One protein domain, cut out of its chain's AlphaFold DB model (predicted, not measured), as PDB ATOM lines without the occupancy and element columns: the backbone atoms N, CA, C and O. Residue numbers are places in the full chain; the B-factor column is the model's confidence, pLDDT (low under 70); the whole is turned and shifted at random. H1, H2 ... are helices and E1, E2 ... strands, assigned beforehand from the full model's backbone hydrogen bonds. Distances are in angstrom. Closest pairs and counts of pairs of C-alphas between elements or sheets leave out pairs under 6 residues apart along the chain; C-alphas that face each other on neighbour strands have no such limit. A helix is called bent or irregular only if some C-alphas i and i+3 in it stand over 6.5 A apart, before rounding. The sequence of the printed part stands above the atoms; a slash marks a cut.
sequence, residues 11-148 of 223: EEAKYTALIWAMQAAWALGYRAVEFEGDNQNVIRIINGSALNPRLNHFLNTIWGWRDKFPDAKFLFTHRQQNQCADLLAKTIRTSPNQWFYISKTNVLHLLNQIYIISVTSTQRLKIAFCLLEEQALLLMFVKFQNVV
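AT A GLANCE: This is residues 11 to 148 of the 223 residues of the protein "Predicted protein" of Arabidopsis lyrata subsp. lyrata (UniProt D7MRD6). A four-stranded sheet is covered on one face by H1 and H2, with H3 packed side by side with H1. H4, H5 and H6 make a loose arc reaching away from the sheet, and residues 141 to 148, of which 141 to 147 belong to H7, stick out. The 138 printed residues run H1 E1 H2 H3 E2 H4 H5 H6 E3 E4 H7: seven named helices and four named strands, of the mixed class. The mixed sheet has the order E2 E1 E4 E3. The whole is compact, with a radius of gyration of the C-alphas of 15.2 A and spans of 40 by 37 by 35 A.

HOW THE PARTS SIT: Start at H1, residues 11 to 27, which runs along the strands over E1, residues 32 to 37, and E4, residues 125 to 128, at a height over the sheet of 9.9 A. H2, residues 40 to 46, lies on the same face, over E2, residues 71 to 76, making two layers, helices on one face of a sheet. H3, residues 53 to 66, touches H1 at a shallow tilt of 13 degrees, the same way; the C-alphas of Ile 19 and Ile 62 are closest, 6.1 A apart. E1, H2 H3, E2 is a strand-helix-strand unit, two parallel neighbour strands with helices between, its crossover right-handed. Between E1 and E2, find N 35 and O 73 at 2.8 A; between parallel E1 and E4, N 34 and O 125 at 2.9 A. H4, residues 83 to 94, only grazes the sheet with residues 83 to 86. H6, residues 107 to 114, is close to H4 but not clearly touching, with the C-alphas of Ala 85 and Ile 114 closest at 7.2 A; H5, residues 100 to 104, is likewise close to H6, with those of Ile 102 and Leu 110 closest at 7.8 A. E3, residues 117 to 119, forms an antiparallel hairpin with E4, where N 126 and O 118 are 3.3 A apart. H7, residues 138 to 147, touches no helix. Every O i to N i+4 pair is within hydrogen-bond range in H1, H2, H4 and H6; H3 has 8 of 10, H7 4 of 6, and H5 0 of 1, with 0 of 2 O i to N i+3 pairs.

IN THESE COORDINATES: Find C-alpha 11 at (166.206, 224.528, 203.735); from there H1 runs 24.7 A. H3 spans 19.3 A and is irregular, C-alphas 54 and 57 being 7.8 A apart. E1 spans 16.8 A, E2 16.7 A and H4 16.1 A. H7 spans 15.5 A, ending at C-alpha 147 (174.418, 193.459, 211.120).

THE WHOLE: Look to the C-alphas of Ser 49 and Val 147 for the two farthest apart, 43.3 A. The printed part has no cut, and no link is long. Residues 96 to 148 are under 70 in pLDDT; the mean of the printed part is 71.6.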
ATOM      1  N   GLU A  11     165.933 224.824 205.144       87.56
ATOM      2  CA  GLU A  11     166.206 224.528 203.735       87.56
ATOM      3  C   GLU A  11     167.075 223.279 203.575       87.56
ATOM      4  O   GLU A  11     166.686 222.368 202.848       87.56
ATOM      5  N   GLU A  12     168.195 223.193 204.299       90.31
ATOM      6  CA  GLU A  12     169.082 222.020 204.298       90.31
ATOM      7  C   GLU A  12     168.300 220.745 204.660       90.31
ATOM      8  O   GLU A  12     168.428 219.726 203.979       90.31
ATOM      9  N   ALA A  13     167.414 220.805 205.659       87.12
ATOM     10  CA  ALA A  13     166.559 219.678 206.041       87.12
ATOM     11  C   ALA A  13     165.629 219.221 204.902       87.12
ATOM     12  O   ALA A  13     165.440 218.017 204.706       87.12
ATOM     13  N   LYS A  14     165.079 220.154 204.109       88.25
ATOM     14  CA  LYS A  14     164.251 219.821 202.932       88.25
ATOM     15  C   LYS A  14     165.071 219.146 201.838       88.25
ATOM     16  O   LYS A  14     164.609 218.168 201.256       88.25
ATOM     17  N   TYR A  15     166.279 219.641 201.576       92.56
ATOM     18  CA  TYR A  15     167.170 219.042 200.585       92.56
ATOM     19  C   TYR A  15     167.587 217.624 200.974       92.56
ATOM     20  O   TYR A  15     167.496 216.715 200.153       92.56
ATOM     21  N   THR A  16     167.965 217.410 202.234       91.12
ATOM     22  CA  THR A  16     168.292 216.073 202.734       91.12
ATOM     23  C   THR A  16     167.090 215.144 202.633       91.12
ATOM     24  O   THR A  16     167.222 214.063 202.066       91.12
ATOM     25  N   ALA A  17     165.901 215.567 203.076       87.88
ATOM     26  CA  ALA A  17     164.687 214.759 202.945       87.88
ATOM     27  C   ALA A  17     164.436 214.321 201.488       87.88
ATOM     28  O   ALA A  17     164.134 213.151 201.252       87.88
ATOM     29  N   LEU A  18     164.649 215.219 200.519       92.62
ATOM     30  CA  LEU A  18     164.535 214.934 199.085       92.62
ATOM     31  C   LEU A  18     165.657 214.041 198.518       92.62
ATOM     32  O   LEU A  18     165.458 213.379 197.504       92.62
ATOM     33  N   ILE A  19     166.821 213.951 199.149       94.62
ATOM     34  CA  ILE A  19     167.844 212.979 198.736       94.62
ATOM     35  C   ILE A  19     167.457 211.572 199.205       94.62
ATOM     36  O   ILE A  19     167.514 210.623 198.421       94.62
ATOM     37  N   TRP A  20     167.006 211.434 200.455       91.75
ATOM     38  CA  TRP A  20     166.610 210.148 201.050       91.75
ATOM     39  C   TRP A  20     165.442 209.495 200.308       91.75
ATOM     40  O   TRP A  20     165.495 208.341 199.893       91.75
ATOM     41  N   ALA A  21     164.403 210.282 200.096       90.44
ATOM     42  CA  ALA A  21     163.405 210.162 199.048       90.44
ATOM     43  C   ALA A  21     163.844 209.464 197.747       90.44
ATOM     44  O   ALA A  21     163.353 208.386 197.409       90.44
ATOM     45  N   MET A  22     164.762 210.100 197.009       94.56
ATOM     46  CA  MET A  22     165.241 209.642 195.707       94.56
ATOM     47  C   MET A  22     166.016 208.333 195.845       94.56
ATOM     48  O   MET A  22     165.811 207.408 195.063       94.56
ATOM     49  N   GLN A  23     166.853 208.218 196.876       94.62
ATOM     50  CA  GLN A  23     167.596 206.996 197.183       94.62
ATOM     51  C   GLN A  23     166.664 205.809 197.428       94.62
ATOM     52  O   GLN A  23     166.853 204.741 196.844       94.62
ATOM     53  N   ALA A  24     165.633 206.003 198.249       90.06
ATOM     54  CA  ALA A  24     164.641 204.977 198.523       90.06
ATOM     55  C   ALA A  24     163.867 204.602 197.249       90.06
ATOM     56  O   ALA A  24     163.663 203.418 196.984       90.06
ATOM     57  N   ALA A  25     163.485 205.592 196.429       91.31
ATOM     58  CA  ALA A  25     162.669 205.346 195.240       91.31
ATOM     59  C   ALA A  25     163.456 204.533 194.215       91.31
ATOM     60  O   ALA A  25     162.953 203.577 193.621       91.31
ATOM     61  N   TRP A  26     164.737 204.863 194.079       93.50
ATOM     62  CA  TRP A  26     165.664 204.122 193.250       93.50
ATOM     63  C   TRP A  26     165.842 202.676 193.724       93.50
ATOM     64  O   TRP A  26     165.759 201.755 192.904       93.50
ATOM     65  N   ALA A  27     166.061 202.486 195.032       91.88
ATOM     66  CA  ALA A  27     166.275 201.181 195.658       91.88
ATOM     67  C   ALA A  27     165.058 200.252 195.525       91.88
ATOM     68  O   ALA A  27     165.223 199.048 195.354       91.88
ATOM     69  N   LEU A  28     163.846 200.811 195.532       89.12
ATOM     70  CA  LEU A  28     162.601 200.068 195.305       89.12
ATOM     71  C   LEU A  28     162.313 199.783 193.822       89.12
ATOM     72  O   LEU A  28     161.324 199.127 193.500       89.12
ATOM     73  N   GLY A  29     163.176 200.236 192.909       92.44
ATOM     74  CA  GLY A  29     163.060 199.952 191.481       92.44
ATOM     75  C   GLY A  29     162.184 200.933 190.704       92.44
ATOM     76  O   GLY A  29     161.932 200.695 189.524       92.44
ATOM     77  N   TYR A  30     161.747 202.044 191.305       91.38
ATOM     78  CA  TYR A  30     161.005 203.069 190.576       91.38
ATOM     79  C   TYR A  30     161.921 203.803 189.589       91.38
ATOM     80  O   TYR A  30     163.091 204.077 189.873       91.38
ATOM     81  N   ARG A  31     161.386 204.090 188.399       92.69
ATOM     82  CA  ARG A  31     162.108 204.741 187.290       92.69
ATOM     83  C   ARG A  31     161.393 205.988 186.767       92.69
ATOM     84  O   ARG A  31     162.066 206.903 186.304       92.69
ATOM     85  N   ALA A  32     160.068 206.041 186.906       94.88
ATOM     86  CA  ALA A  32     159.244 207.213 186.630       94.88
ATOM     87  C   ALA A  32     158.624 207.734 187.939       94.88
ATOM     88  O   ALA A  32     157.779 207.056 188.531       94.88
ATOM     89  N   VAL A  33     159.071 208.895 188.424       92.19
ATOM     90  CA  VAL A  33     158.708 209.425 189.749       92.19
ATOM     91  C   VAL A  33     158.405 210.923 189.686       92.19
ATOM     92  O   VAL A  33     159.138 211.704 189.081       92.19
ATOM     93  N   GLU A  34     157.330 211.332 190.355       95.00
ATOM     94  CA  GLU A  34     156.989 212.736 190.576       95.00
ATOM     95  C   GLU A  34     157.220 213.065 192.059       95.00
ATOM     96  O   GLU A  34     156.569 212.527 192.953       95.00
ATOM     97  N   PHE A  35     158.190 213.928 192.337       93.50
ATOM     98  CA  PHE A  35     158.506 214.374 193.686       93.50
ATOM     99  C   PHE A  35     157.766 215.683 193.972       93.50
ATOM    100  O   PHE A  35     157.983 216.690 193.295       93.50
ATOM    101  N   GLU A  36     156.892 215.675 194.977       92.56
ATOM    102  CA  GLU A  36     156.074 216.826 195.363       92.56
ATOM    103  C   GLU A  36     156.604 217.470 196.654       92.56
ATOM    104  O   GLU A  36     156.962 216.788 197.619       92.56
ATOM    105  N   GLY A  37     156.657 218.803 196.689       90.50
ATOM    106  CA  GLY A  37     157.119 219.556 197.855       90.50
ATOM    107  C   GLY A  37     156.374 220.873 198.063       90.50
ATOM    108  O   GLY A  37     155.902 221.497 197.117       90.50
ATOM    109  N   ASP A  38     156.306 221.320 199.319       90.44
ATOM    110  CA  ASP A  38     155.579 222.531 199.731       90.44
ATOM    111  C   ASP A  38     156.399 223.830 199.639       90.44
ATOM    112  O   ASP A  38     155.934 224.903 200.025       90.44
ATOM    113  N   ASN A  39     157.645 223.745 199.165       90.00
ATOM    114  CA  ASN A  39     158.559 224.877 199.097       90.00
ATOM    115  C   ASN A  39     158.822 225.277 197.647       90.00
ATOM    116  O   ASN A  39     159.687 224.716 196.974       90.00
ATOM    117  N   GLN A  40     158.105 226.303 197.194       91.19
ATOM    118  CA  GLN A  40     158.236 226.843 195.845       91.19
ATOM    119  C   GLN A  40     159.674 227.274 195.518       91.19
ATOM    120  O   GLN A  40     160.103 227.106 194.379       91.19
ATOM    121  N   ASN A  41     160.418 227.816 196.490       90.19
ATOM    122  CA  ASN A  41     161.789 228.278 196.272       90.19
ATOM    123  C   ASN A  41     162.727 227.099 195.987       90.19
ATOM    124  O   ASN A  41     163.427 227.090 194.981       90.19
ATOM    125  N   VAL A  42     162.659 226.056 196.819       90.38
ATOM    126  CA  VAL A  42     163.449 224.826 196.641       90.38
ATOM    127  C   VAL A  42     163.150 224.177 195.289       90.38
ATOM    128  O   VAL A  42     164.077 223.849 194.554       90.38
ATOM    129  N   ILE A  43     161.869 224.063 194.917       93.00
ATOM    130  CA  ILE A  43     161.459 223.489 193.625       93.00
ATOM    131  C   ILE A  43     161.964 224.338 192.448       93.00
ATOM    132  O   ILE A  43     162.462 223.788 191.468       93.00
ATOM    133  N   ARG A  44     161.898 225.675 192.540       92.00
ATOM    134  CA  ARG A  44     162.446 226.580 191.512       92.00
ATOM    135  C   ARG A  44     163.956 226.415 191.351       92.00
ATOM    136  O   ARG A  44     164.427 226.350 190.221       92.00
ATOM    137  N   ILE A  45     164.699 226.315 192.452       93.31
ATOM    138  CA  ILE A  45     166.154 226.115 192.426       93.31
ATOM    139  C   ILE A  45     166.497 224.766 191.774       93.31
ATOM    140  O   ILE A  45     167.324 224.715 190.869       93.31
ATOM    141  N   ILE A  46     165.829 223.679 192.175       93.25
ATOM    142  CA  ILE A  46     166.081 222.332 191.629       93.25
ATOM    143  C   ILE A  46     165.788 222.266 190.127       93.25
ATOM    144  O   ILE A  46     166.546 221.645 189.379       93.25
ATOM    145  N   ASN A  47     164.723 222.934 189.681       93.88
ATOM    146  CA  ASN A  47     164.351 223.023 188.270       93.88
ATOM    147  C   ASN A  47     165.209 224.030 187.470       93.88
ATOM    148  O   ASN A  47     164.935 224.249 186.293       93.88
ATOM    149  N   GLY A  48     166.249 224.621 188.069       87.75
ATOM    150  CA  GLY A  48     167.219 225.481 187.380       87.75
ATOM    151  C   GLY A  48     166.793 226.942 187.222       87.75
ATOM    152  O   GLY A  48     167.407 227.678 186.458       87.75
ATOM    153  N   SER A  49     165.754 227.394 187.929       74.94
ATOM    154  CA  SER A  49     165.261 228.779 187.849       74.94
ATOM    155  C   SER A  49     165.946 229.747 188.827       74.94
ATOM    156  O   SER A  49     165.635 230.935 188.812       74.94
ATOM    157  N   ALA A  50     166.825 229.262 189.710       79.62
ATOM    158  CA  ALA A  50     167.536 230.080 190.695       79.62
ATOM    159  C   ALA A  50     168.830 229.395 191.170       79.62
ATOM    160  O   ALA A  50     168.932 228.171 191.145       79.62
ATOM    161  N   LEU A  51     169.801 230.187 191.639       80.31
ATOM    162  CA  LEU A  51     171.080 229.712 192.177       80.31
ATOM    163  C   LEU A  51     171.173 230.004 193.677       80.31
ATOM    164  O   LEU A  51     170.871 231.110 194.120       80.31
ATOM    165  N   ASN A  52     171.636 229.025 194.456       84.12
ATOM    166  CA  ASN A  52     171.963 229.199 195.871       84.12
ATOM    167  C   ASN A  52     173.346 228.579 196.158       84.12
ATOM    168  O   ASN A  52     173.433 227.367 196.377       84.12
ATOM    169  N   PRO A  53     174.430 229.382 196.165       86.00
ATOM    170  CA  PRO A  53     175.795 228.878 196.333       86.00
ATOM    171  C   PRO A  53     176.000 228.074 197.621       86.00
ATOM    172  O   PRO A  53     176.743 227.094 197.625       86.00
ATOM    173  N   ARG A  54     175.302 228.439 198.705       88.88
ATOM    174  CA  ARG A  54     175.415 227.766 200.006       88.88
ATOM    175  C   ARG A  54     174.946 226.309 199.946       88.88
ATOM    176  O   ARG A  54     175.510 225.447 200.614       88.88
ATOM    177  N   LEU A  55     173.931 226.028 199.134       89.19
ATOM    178  CA  LEU A  55     173.269 224.721 199.063       89.19
ATOM    179  C   LEU A  55     173.674 223.929 197.815       89.19
ATOM    180  O   LEU A  55     173.084 222.896 197.509       89.19
ATOM    181  N   ASN A  56     174.716 224.380 197.112       91.62
ATOM    182  CA  ASN A  56     175.127 223.803 195.837       91.62
ATOM    183  C   ASN A  56     175.536 222.323 195.946       91.62
ATOM    184  O   ASN A  56     175.275 221.534 195.047       91.62
ATOM    185  N   HIS A  57     176.119 221.913 197.074       93.50
ATOM    186  CA  HIS A  57     176.485 220.513 197.308       93.50
ATOM    187  C   HIS A  57     175.257 219.581 197.375       93.50
ATOM    188  O   HIS A  57     175.284 218.478 196.822       93.50
ATOM    189  N   PHE A  58     174.153 220.037 197.979       93.94
ATOM    190  CA  PHE A  58     172.882 219.313 197.959       93.94
ATOM    191  C   PHE A  58     172.293 219.260 196.549       93.94
ATOM    192  O   PHE A  58     171.846 218.199 196.118       93.94
ATOM    193  N   LEU A  59     172.332 220.377 195.816       94.56
ATOM    194  CA  LEU A  59     171.826 220.452 194.442       94.56
ATOM    195  C   LEU A  59     172.574 219.507 193.506       94.56
ATOM    196  O   LEU A  59     171.933 218.735 192.803       94.56
ATOM    197  N   ASN A  60     173.907 219.474 193.574       95.12
ATOM    198  CA  ASN A  60     174.724 218.534 192.807       95.12
ATOM    199  C   ASN A  60     174.346 217.079 193.107       95.12
ATOM    200  O   ASN A  60     174.259 216.256 192.199       95.12
ATOM    201  N   THR A  61     174.074 216.767 194.377       96.56
ATOM    202  CA  THR A  61     173.633 215.427 194.781       96.56
ATOM    203  C   THR A  61     172.250 215.105 194.213       96.56
ATOM    204  O   THR A  61     172.046 214.020 193.675       96.56
ATOM    205  N   ILE A  62     171.303 216.043 194.287       95.94
ATOM    206  CA  ILE A  62     169.944 215.881 193.753       95.94
ATOM    207  C   ILE A  62     169.964 215.728 192.238       95.94
ATOM    208  O   ILE A  62     169.289 214.845 191.721       95.94
ATOM    209  N   TRP A  63     170.748 216.529 191.521       95.75
ATOM    210  CA  TRP A  63     170.897 216.405 190.073       95.75
ATOM    211  C   TRP A  63     171.555 215.077 189.690       95.75
ATOM    212  O   TRP A  63     171.003 214.351 188.872       95.75
ATOM    213  N   GLY A  64     172.615 214.664 190.390       96.81
ATOM    214  CA  GLY A  64     173.218 213.346 190.176       96.81
ATOM    215  C   GLY A  64     172.266 212.175 190.458       96.81
ATOM    216  O   GLY A  64     172.379 211.121 189.834       96.81
ATOM    217  N   TRP A  65     171.308 212.329 191.379       96.81
ATOM    218  CA  TRP A  65     170.230 211.352 191.561       96.81
ATOM    219  C   TRP A  65     169.159 211.453 190.483       96.81
ATOM    220  O   TRP A  65     168.695 210.418 190.014       96.81
ATOM    221  N   ARG A  66     168.774 212.666 190.082       95.81
ATOM    222  CA  ARG A  66     167.777 212.928 189.038       95.81
ATOM    223  C   ARG A  66     168.173 212.238 187.739       95.81
ATOM    224  O   ARG A  66     167.333 211.562 187.164       95.81
ATOM    225  N   ASP A  67     169.440 212.338 187.351       96.62
ATOM    226  CA  ASP A  67     169.966 211.771 186.104       96.62
ATOM    227  C   ASP A  67     169.899 210.235 186.059       96.62
ATOM    228  O   ASP A  67     169.963 209.634 184.989       96.62
ATOM    229  N   LYS A  68     169.730 209.573 187.212       96.44
ATOM    230  CA  LYS A  68     169.513 208.121 187.265       96.44
ATOM    231  C   LYS A  68     168.086 207.733 186.891       96.44
ATOM    232  O   LYS A  68     167.873 206.611 186.441       96.44
ATOM    233  N   PHE A  69     167.108 208.616 187.089       95.62
ATOM    234  CA  PHE A  69     165.704 208.347 186.786       95.62
ATOM    235  C   PHE A  69     165.383 208.710 185.329       95.62
ATOM    236  O   PHE A  69     165.542 209.869 184.953       95.62
ATOM    237  N   PRO A  70     164.861 207.768 184.522       95.81
ATOM    238  CA  PRO A  70     164.394 208.067 183.167       95.81
ATOM    239  C   PRO A  70     163.321 209.166 183.083       95.81
ATOM    240  O   PRO A  70     163.341 209.960 182.149       95.81
ATOM    241  N   ASP A  71     162.388 209.221 184.043       95.06
ATOM    242  CA  ASP A  71     161.367 210.279 184.135       95.06
ATOM    243  C   ASP A  71     161.274 210.753 185.593       95.06
ATOM    244  O   ASP A  71     160.632 210.115 186.425       95.06
ATOM    245  N   ALA A  72     161.950 211.852 185.930       95.44
ATOM    246  CA  ALA A  72     161.845 212.491 187.241       95.44
ATOM    247  C   ALA A  72     161.350 213.932 187.112       95.44
ATOM    248  O   ALA A  72     161.962 214.756 186.422       95.44
ATOM    249  N   LYS A  73     160.267 214.251 187.827       95.12
ATOM    250  CA  LYS A  73     159.681 215.598 187.877       95.12
ATOM    251  C   LYS A  73     159.629 216.108 189.305       95.12
ATOM    252  O   LYS A  73     159.316 215.355 190.219       95.12
ATOM    253  N   PHE A  74     159.885 217.400 189.477       94.94
ATOM    254  CA  PHE A  74     159.760 218.086 190.759       94.94
ATOM    255  C   PHE A  74     158.629 219.099 190.666       94.94
ATOM    256  O   PHE A  74     158.698 220.041 189.870       94.94
ATOM    257  N   LEU A  75     157.586 218.889 191.462       94.06
ATOM    258  CA  LEU A  75     156.361 219.674 191.428       94.06
ATOM    259  C   LEU A  75     156.155 220.397 192.758       94.06
ATOM    260  O   LEU A  75     156.406 219.862 193.839       94.06
ATOM    261  N   PHE A  76     155.681 221.636 192.669       93.38
ATOM    262  CA  PHE A  76     155.203 222.356 193.838       93.38
ATOM    263  C   PHE A  76     153.773 221.920 194.154       93.38
ATOM    264  O   PHE A  76     152.933 221.848 193.258       93.38
ATOM    265  N   THR A  77     153.501 221.677 195.432       89.88
ATOM    266  CA  THR A  77     152.163 221.377 195.942       89.88
ATOM    267  C   THR A  77     151.843 222.300 197.111       89.88
ATOM    268  O   THR A  77     152.730 222.686 197.877       89.88
ATOM    269  N   HIS A  78     150.580 222.687 197.274       88.69
ATOM    270  CA  HIS A  78     150.211 223.525 198.409       88.69
ATOM    271  C   HIS A  78     150.306 222.721 199.708       88.69
ATOM    272  O   HIS A  78     149.992 221.534 199.761       88.69
ATOM    273  N   ARG A  79     150.669 223.379 200.813       84.94
ATOM    274  CA  ARG A  79     150.792 222.734 202.132       84.94
ATOM    275  C   ARG A  79     149.534 221.959 202.559       84.94
ATOM    276  O   ARG A  79     149.635 220.925 203.207       84.94
ATOM    277  N   GLN A  80     148.355 222.435 202.154       87.81
ATOM    278  CA  GLN A  80     147.061 221.779 202.390       87.81
ATOM    279  C   GLN A  80     146.924 220.429 201.671       87.81
ATOM    280  O   GLN A  80     146.140 219.596 202.108       87.81
ATOM    281  N   GLN A  81     147.671 220.211 200.590       83.88
ATOM    282  CA  GLN A  81     147.747 218.947 199.856       83.88
ATOM    283  C   GLN A  81     148.887 218.063 200.386       83.88
ATOM    284  O   GLN A  81     148.822 216.844 200.278       83.88
ATOM    285  N   ASN A  82     149.880 218.659 201.055       82.56
ATOM    286  CA  ASN A  82     150.994 217.956 201.693       82.56
ATOM    287  C   ASN A  82     150.735 217.577 203.169       82.56
ATOM    288  O   ASN A  82     151.670 217.456 203.962       82.56
ATOM    289  N   GLN A  83     149.470 217.419 203.576       82.31
ATOM    290  CA  GLN A  83     149.102 217.224 204.987       82.31
ATOM    291  C   GLN A  83     149.735 215.983 205.617       82.31
ATOM    292  O   GLN A  83     150.125 216.038 206.778       82.31
ATOM    293  N   CYS A  84     149.860 214.882 204.872       79.25
ATOM    294  CA  CYS A  84     150.442 213.639 205.389       79.25
ATOM    295  C   CYS A  84     151.897 213.848 205.835       79.25
ATOM    296  O   CYS A  84     152.260 213.564 206.977       79.25
ATOM    297  N   ALA A  85     152.703 214.440 204.954       76.56
ATOM    298  CA  ALA A  85     154.087 214.776 205.231       76.56
ATOM    299  C   ALA A  85     154.169 215.738 206.435       76.56
ATOM    300  O   ALA A  85     154.912 215.506 207.388       76.56
ATOM    301  N   ASP A  86     153.334 216.780 206.432       78.69
ATOM    302  CA  ASP A  86     153.304 217.824 207.460       78.69
ATOM    303  C   ASP A  86     152.903 217.277 208.849       78.69
ATOM    304  O   ASP A  86     153.424 217.721 209.875       78.69
ATOM    305  N   LEU A  87     152.000 216.291 208.896       81.81
ATOM    306  CA  LEU A  87     151.633 215.564 210.113       81.81
ATOM    307  C   LEU A  87     152.796 214.713 210.625       81.81
ATOM    308  O   LEU A  87     153.087 214.772 211.816       81.81
ATOM    309  N   LEU A  88     153.492 213.985 209.748       77.56
ATOM    310  CA  LEU A  88     154.659 213.177 210.121       77.56
ATOM    311  C   LEU A  88     155.797 214.030 210.696       77.56
ATOM    312  O   LEU A  88     156.374 213.684 211.724       77.56
ATOM    313  N   ALA A  89     156.085 215.186 210.098       75.94
ATOM    314  CA  ALA A  89     157.077 216.106 210.655       75.94
ATOM    315  C   ALA A  89     156.661 216.626 212.045       75.94
ATOM    316  O   ALA A  89     157.483 216.727 212.960       75.94
ATOM    317  N   LYS A  90     155.369 216.938 212.231       80.94
ATOM    318  CA  LYS A  90     154.836 217.420 213.515       80.94
ATOM    319  C   LYS A  90     154.895 216.351 214.600       80.94
ATOM    320  O   LYS A  90     155.332 216.675 215.701       80.94
ATOM    321  N   THR A  91     154.497 215.112 214.303       78.75
ATOM    322  CA  THR A  91     154.460 214.018 215.289       78.75
ATOM    323  C   THR A  91     155.848 213.711 215.837       78.75
ATOM    324  O   THR A  91     156.008 213.574 217.051       78.75
ATOM    325  N   ILE A  92     156.863 213.697 214.968       73.56
ATOM    326  CA  ILE A  92     158.260 213.478 215.358       73.56
ATOM    327  C   ILE A  92     158.743 214.608 216.275       73.56
ATOM    328  O   ILE A  92     159.353 214.340 217.310       73.56
ATOM    329  N   ARG A  93     158.401 215.865 215.961       70.75
ATOM    330  CA  ARG A  93     158.785 217.033 216.770       70.75
ATOM    331  C   ARG A  93     158.131 217.057 218.153       70.75
ATOM    332  O   ARG A  93     158.763 217.486 219.109       70.75
ATOM    333  N   THR A  94     156.866 216.654 218.261       75.25
ATOM    334  CA  THR A  94     156.109 216.718 219.526       75.25
ATOM    335  C   THR A  94     156.319 215.512 220.432       75.25
ATOM    336  O   THR A  94     155.952 215.569 221.603       75.25
ATOM    337  N   SER A  95     156.866 214.410 219.916       71.94
ATOM    338  CA  SER A  95     157.061 213.209 220.724       71.94
ATOM    339  C   SER A  95     158.200 213.407 221.746       71.94
ATOM    340  O   SER A  95     159.328 213.689 221.345       71.94
ATOM    341  N   PRO A  96     157.951 213.232 223.062       65.31
ATOM    342  CA  PRO A  96     159.002 213.336 224.083       65.31
ATOM    343  C   PRO A  96     160.028 212.196 223.969       65.31
ATOM    344  O   PRO A  96     161.157 212.324 224.426       65.31
ATOM    345  N   ASN A  97     159.647 211.106 223.294       65.12
ATOM    346  CA  ASN A  97     160.492 209.959 222.993       65.12
ATOM    347  C   ASN A  97     160.672 209.820 221.472       65.12
ATOM    348  O   ASN A  97     160.172 208.858 220.882       65.12
ATOM    349  N   GLN A  98     161.394 210.757 220.844       57.31
ATOM    350  CA  GLN A  98     161.729 210.736 219.404       57.31
ATOM    351  C   GLN A  98     162.238 209.366 218.910       57.31
ATOM    352  O   GLN A  98     162.014 208.979 217.765       57.31
ATOM    353  N   TRP A  99     162.874 208.598 219.794       51.75
ATOM    354  CA  TRP A  99     163.478 207.298 219.505       51.75
ATOM    355  C   TRP A  99     162.506 206.106 219.551       51.75
ATOM    356  O   TRP A  99     162.773 205.076 218.933       51.75
ATOM    357  N   PHE A 100     161.382 206.206 220.271       48.25
ATOM    358  CA  PHE A 100     160.533 205.040 220.574       48.25
ATOM    359  C   PHE A 100     159.598 204.647 219.421       48.25
ATOM    360  O   PHE A 100     159.229 203.482 219.286       48.25
ATOM    361  N   TYR A 101     159.241 205.598 218.555       49.50
ATOM    362  CA  TYR A 101     158.409 205.311 217.384       49.50
ATOM    363  C   TYR A 101     159.185 204.580 216.287       49.50
ATOM    364  O   TYR A 101     158.643 203.668 215.665       49.50
ATOM    365  N   ILE A 102     160.468 204.901 216.118       52.03
ATOM    366  CA  ILE A 102     161.335 204.318 215.084       52.03
ATOM    367  C   ILE A 102     161.739 202.874 215.422       52.03
ATOM    368  O   ILE A 102     161.957 202.078 214.518       52.03
ATOM    369  N   SER A 103     161.808 202.503 216.708       45.41
ATOM    370  CA  SER A 103     162.200 201.143 217.117       45.41
ATOM    371  C   SER A 103     161.062 200.117 217.079       45.41
ATOM    372  O   SER A 103     161.330 198.927 216.932       45.41
ATOM    373  N   LYS A 104     159.797 200.547 217.217       43.75
ATOM    374  CA  LYS A 104     158.626 199.646 217.227       43.75
ATOM    375  C   LYS A 104     157.929 199.506 215.884       43.75
ATOM    376  O   LYS A 104     157.349 198.458 215.609       43.75
ATOM    377  N   THR A 105     157.949 200.541 215.055       46.25
ATOM    378  CA  THR A 105     157.506 200.384 213.673       46.25
ATOM    379  C   THR A 105     158.682 199.858 212.874       46.25
ATOM    380  O   THR A 105     159.769 200.425 212.930       46.25
ATOM    381  N   ASN A 106     158.487 198.755 212.142       45.91
ATOM    382  CA  ASN A 106     159.427 198.368 211.094       45.91
ATOM    383  C   ASN A 106     159.769 199.644 210.316       45.91
ATOM    384  O   ASN A 106     158.858 200.354 209.894       45.91
ATOM    385  N   VAL A 107     161.048 199.965 210.140       48.16
ATOM    386  CA  VAL A 107     161.467 201.138 209.354       48.16
ATOM    387  C   VAL A 107     160.860 201.061 207.949       48.16
ATOM    388  O   VAL A 107     160.441 202.070 207.400       48.16
ATOM    389  N   LEU A 108     160.665 199.843 207.430       43.50
ATOM    390  CA  LEU A 108     159.866 199.554 206.238       43.50
ATOM    391  C   LEU A 108     158.398 199.992 206.327       43.50
ATOM    392  O   LEU A 108     157.820 200.322 205.306       43.50
ATOM    393  N   HIS A 109     157.775 199.977 207.502       42.75
ATOM    394  CA  HIS A 109     156.396 200.409 207.716       42.75
ATOM    395  C   HIS A 109     156.268 201.933 207.808       42.75
ATOM    396  O   HIS A 109     155.338 202.473 207.226       42.75
ATOM    397  N   LEU A 110     157.217 202.631 208.447       43.25
ATOM    398  CA  LEU A 110     157.284 204.099 208.392       43.25
ATOM    399  C   LEU A 110     157.666 204.591 206.997       43.25
ATOM    400  O   LEU A 110     157.041 205.521 206.500       43.25
ATOM    401  N   LEU A 111     158.620 203.930 206.335       41.31
ATOM    402  CA  LEU A 111     158.894 204.169 204.925       41.31
ATOM    403  C   LEU A 111     157.634 203.889 204.109       41.31
ATOM    404  O   LEU A 111     157.214 204.810 203.437       41.31
ATOM    405  N   ASN A 112     156.946 202.746 204.265       39.62
ATOM    406  CA  ASN A 112     155.658 202.450 203.606       39.62
ATOM    407  C   ASN A 112     154.552 203.481 203.900       39.62
ATOM    408  O   ASN A 112     153.738 203.740 203.019       39.62
ATOM    409  N   GLN A 113     154.511 204.083 205.093       35.69
ATOM    410  CA  GLN A 113     153.558 205.151 205.434       35.69
ATOM    411  C   GLN A 113     153.954 206.513 204.840       35.69
ATOM    412  O   GLN A 113     153.075 207.298 204.499       35.69
ATOM    413  N   ILE A 114     155.251 206.771 204.650       42.22
ATOM    414  CA  ILE A 114     155.771 207.895 203.853       42.22
ATOM    415  C   ILE A 114     155.572 207.629 202.342       42.22
ATOM    416  O   ILE A 114     155.535 208.567 201.550       42.22
ATOM    417  N   TYR A 115     155.426 206.364 201.924       38.66
ATOM    418  CA  TYR A 115     155.767 205.950 200.559       38.66
ATOM    419  C   TYR A 115     154.713 206.062 199.472       38.66
ATOM    420  O   TYR A 115     155.067 205.892 198.309       38.66
ATOM    421  N   ILE A 116     153.435 206.269 199.768       42.75
ATOM    422  CA  ILE A 116     152.425 206.131 198.708       42.75
ATOM    423  C   ILE A 116     151.458 207.296 198.757       42.75
ATOM    424  O   ILE A 116     150.330 207.180 199.231       42.75
ATOM    425  N   ILE A 117     151.884 208.428 198.200       42.81
ATOM    426  CA  ILE A 117     150.949 209.476 197.798       42.81
ATOM    427  C   ILE A 117     150.561 209.152 196.357       42.81
ATOM    428  O   ILE A 117     151.060 209.700 195.395       42.81
ATOM    429  N   SER A 118     149.672 208.172 196.213       40.97
ATOM    430  CA  SER A 118     149.084 207.706 194.952       40.97
ATOM    431  C   SER A 118     150.070 207.214 193.876       40.97
ATOM    432  O   SER A 118     150.811 207.963 193.243       40.97
ATOM    433  N   VAL A 119     149.994 205.919 193.578       39.66
ATOM    434  CA  VAL A 119     150.299 205.448 192.226       39.66
ATOM    435  C   VAL A 119     149.094 205.845 191.378       39.66
ATOM    436  O   VAL A 119     147.994 205.338 191.592       39.66
ATOM    437  N   THR A 120     149.260 206.806 190.472       40.00
ATOM    438  CA  THR A 120     148.208 207.109 189.485       40.00
ATOM    439  C   THR A 120     148.147 205.988 188.442       40.00
ATOM    440  O   THR A 120     149.113 205.238 188.275       40.00
ATOM    441  N   SER A 121     147.014 205.840 187.741       39.81
ATOM    442  CA  SER A 121     146.759 204.732 186.792       39.81
ATOM    443  C   SER A 121     147.791 204.608 185.656       39.81
ATOM    444  O   SER A 121     147.814 203.603 184.953       39.81
ATOM    445  N   THR A 122     148.680 205.592 185.512       47.06
ATOM    446  CA  THR A 122     149.782 205.677 184.548       47.06
ATOM    447  C   THR A 122     151.147 205.217 185.091       47.06
ATOM    448  O   THR A 122     152.171 205.571 184.519       47.06
ATOM    449  N   GLN A 123     151.202 204.426 186.173       50.00
ATOM    450  CA  GLN A 123     152.452 203.947 186.808       50.00
ATOM    451  C   GLN A 123     153.368 205.056 187.360       50.00
ATOM    452  O   GLN A 123     154.555 204.826 187.591       50.00
ATOM    453  N   ARG A 124     152.843 206.258 187.610       46.41
ATOM    454  CA  ARG A 124     153.623 207.335 188.227       46.41
ATOM    455  C   ARG A 124     153.436 207.325 189.730       46.41
ATOM    456  O   ARG A 124     152.317 207.495 190.219       46.41
ATOM    457  N   LEU A 125     154.541 207.112 190.438       52.00
ATOM    458  CA  LEU A 125     154.603 207.236 191.884       52.00
ATOM    459  C   LEU A 125     154.754 208.713 192.234       52.00
ATOM    460  O   LEU A 125     155.740 209.329 191.815       52.00
ATOM    461  N   LYS A 126     153.819 209.262 193.018       50.59
ATOM    462  CA  LYS A 126     154.060 210.546 193.673       50.59
ATOM    463  C   LYS A 126     154.589 210.317 195.072       50.59
ATOM    464  O   LYS A 126     154.046 209.528 195.848       50.59
ATOM    465  N   ILE A 127     155.667 211.015 195.384       57.19
ATOM    466  CA  ILE A 127     156.253 210.974 196.712       57.19
ATOM    467  C   ILE A 127     156.325 212.397 197.234       57.19
ATOM    468  O   ILE A 127     156.959 213.253 196.613       57.19
ATOM    469  N   ALA A 128     155.671 212.643 198.366       49.16
ATOM    470  CA  ALA A 128     155.826 213.896 199.082       49.16
ATOM    471  C   ALA A 128     156.763 213.700 200.268       49.16
ATOM    472  O   ALA A 128     156.672 212.713 201.000       49.16
ATOM    473  N   PHE A 129     157.661 214.658 200.460       51.59
ATOM    474  CA  PHE A 129     158.634 214.617 201.547       51.59
ATOM    475  C   PHE A 129     158.348 215.697 202.566       51.59
ATOM    476  O   PHE A 129     157.965 216.818 202.221       51.59
ATOM    477  N   CYS A 130     158.570 215.356 203.835       42.94
ATOM    478  CA  CYS A 130     158.584 216.329 204.910       42.94
ATOM    479  C   CYS A 130     159.898 216.347 205.669       42.94
ATOM    480  O   CYS A 130     160.652 215.378 205.693       42.94
ATOM    481  N   LEU A 131     160.092 217.490 206.316       42.75
ATOM    482  CA  LEU A 131     161.184 217.826 207.209       42.75
ATOM    483  C   LEU A 131     161.409 216.755 208.283       42.75
ATOM    484  O   LEU A 131     160.482 216.357 208.987       42.75
ATOM    485  N   LEU A 132     162.674 216.398 208.463       42.25
ATOM    486  CA  LEU A 132     163.189 215.692 209.626       42.25
ATOM    487  C   LEU A 132     164.463 216.430 210.055       42.25
ATOM    488  O   LEU A 132     165.406 216.526 209.276       42.25
ATOM    489  N   GLU A 133     164.455 217.000 211.260       40.34
ATOM    490  CA  GLU A 133     165.645 217.572 211.904       40.34
ATOM    491  C   GLU A 133     166.337 216.475 212.741       40.34
ATOM    492  O   GLU A 133     165.676 215.577 213.269       40.34
ATOM    493  N   GLU A 134     167.672 216.521 212.788       50.47
ATOM    494  CA  GLU A 134     168.618 215.514 213.304       50.47
ATOM    495  C   GLU A 134     168.234 214.966 214.699       50.47
ATOM    496  O   GLU A 134     167.913 215.723 215.604       50.47
ATOM    497  N   GLN A 135     168.220 213.660 214.992       38.84
ATOM    498  CA  GLN A 135     169.394 212.773 215.031       38.84
ATOM    499  C   GLN A 135     169.064 211.282 214.795       38.84
ATOM    500  O   GLN A 135     169.932 210.416 214.909       38.84
ATOM    501  N   ALA A 136     167.817 210.936 214.472       41.38
ATOM    502  CA  ALA A 136     167.395 209.536 214.534       41.38
ATOM    503  C   ALA A 136     167.787 208.675 213.314       41.38
ATOM    504  O   ALA A 136     167.861 207.452 213.420       41.38
ATOM    505  N   LEU A 137     168.073 209.287 212.158       44.38
ATOM    506  CA  LEU A 137     168.357 208.554 210.913       44.38
ATOM    507  C   LEU A 137     169.839 208.191 210.729       44.38
ATOM    508  O   LEU A 137     170.135 207.116 210.211       44.38
ATOM    509  N   LEU A 138     170.771 209.022 211.209       33.53
ATOM    510  CA  LEU A 138     172.211 208.769 211.055       33.53
ATOM    511  C   LEU A 138     172.677 207.555 211.891       33.53
ATOM    512  O   LEU A 138     173.511 206.771 211.440       33.53
ATOM    513  N   LEU A 139     172.074 207.332 213.070       31.11
ATOM    514  CA  LEU A 139     172.382 206.180 213.929       31.11
ATOM    515  C   LEU A 139     171.807 204.851 213.395       31.11
ATOM    516  O   LEU A 139     172.339 203.784 213.707       31.11
ATOM    517  N   MET A 140     170.745 204.895 212.575       33.62
ATOM    518  CA  MET A 140     170.180 203.691 211.952       33.62
ATOM    519  C   MET A 140     171.140 203.065 210.933       33.62
ATOM    520  O   MET A 140     171.188 201.842 210.825       33.62
ATOM    521  N   PHE A 141     171.960 203.865 210.245       34.22
ATOM    522  CA  PHE A 141     172.892 203.351 209.237       34.22
ATOM    523  C   PHE A 141     174.121 202.663 209.854       34.22
ATOM    524  O   PHE A 141     174.529 201.597 209.391       34.22
ATOM    525  N   VAL A 142     174.649 203.201 210.962       29.73
ATOM    526  CA  VAL A 142     175.794 202.606 211.681       29.73
ATOM    527  C   VAL A 142     175.439 201.233 212.266       29.73
ATOM    528  O   VAL A 142     176.276 200.333 212.291       29.73
ATOM    529  N   LYS A 143     174.185 201.017 212.690       28.25
ATOM    530  CA  LYS A 143     173.732 199.689 213.139       28.25
ATOM    531  C   LYS A 143     173.415 198.738 211.986       28.25
ATOM    532  O   LYS A 143     173.696 197.552 212.112       28.25
ATOM    533  N   PHE A 144     172.878 199.228 210.869       29.86
ATOM    534  CA  PHE A 144     172.506 198.361 209.748       29.86
ATOM    535  C   PHE A 144     173.729 197.782 209.017       29.86
ATOM    536  O   PHE A 144     173.712 196.614 208.646       29.86
ATOM    537  N   GLN A 145     174.828 198.537 208.886       31.16
ATOM    538  CA  GLN A 145     176.071 198.012 208.298       31.16
ATOM    539  C   GLN A 145     176.762 196.954 209.177       31.16
ATOM    540  O   GLN A 145     177.336 196.012 208.642       31.16
ATOM    541  N   ASN A 146     176.648 197.051 210.506       30.41
ATOM    542  CA  ASN A 146     177.254 196.089 211.438       30.41
ATOM    543  C   ASN A 146     176.482 194.760 211.562       30.41
ATOM    544  O   ASN A 146     177.027 193.784 212.068       30.41
ATOM    545  N   VAL A 147     175.226 194.696 211.106       34.81
ATOM    546  CA  VAL A 147     174.418 193.459 211.120       34.81
ATOM    547  C   VAL A 147     174.626 192.621 209.847       34.81
ATOM    548  O   VAL A 147     174.356 191.426 209.846       34.81
ATOM    549  N   VAL A 148     175.156 193.211 208.770       36.06
ATOM    550  CA  VAL A 148     175.305 192.544 207.460       36.06
ATOM    551  C   VAL A 148     176.620 191.748 207.332       36.06
ATOM    552  O   VAL A 148     176.827 191.056 206.340       36.06
TER     553      VAL A 148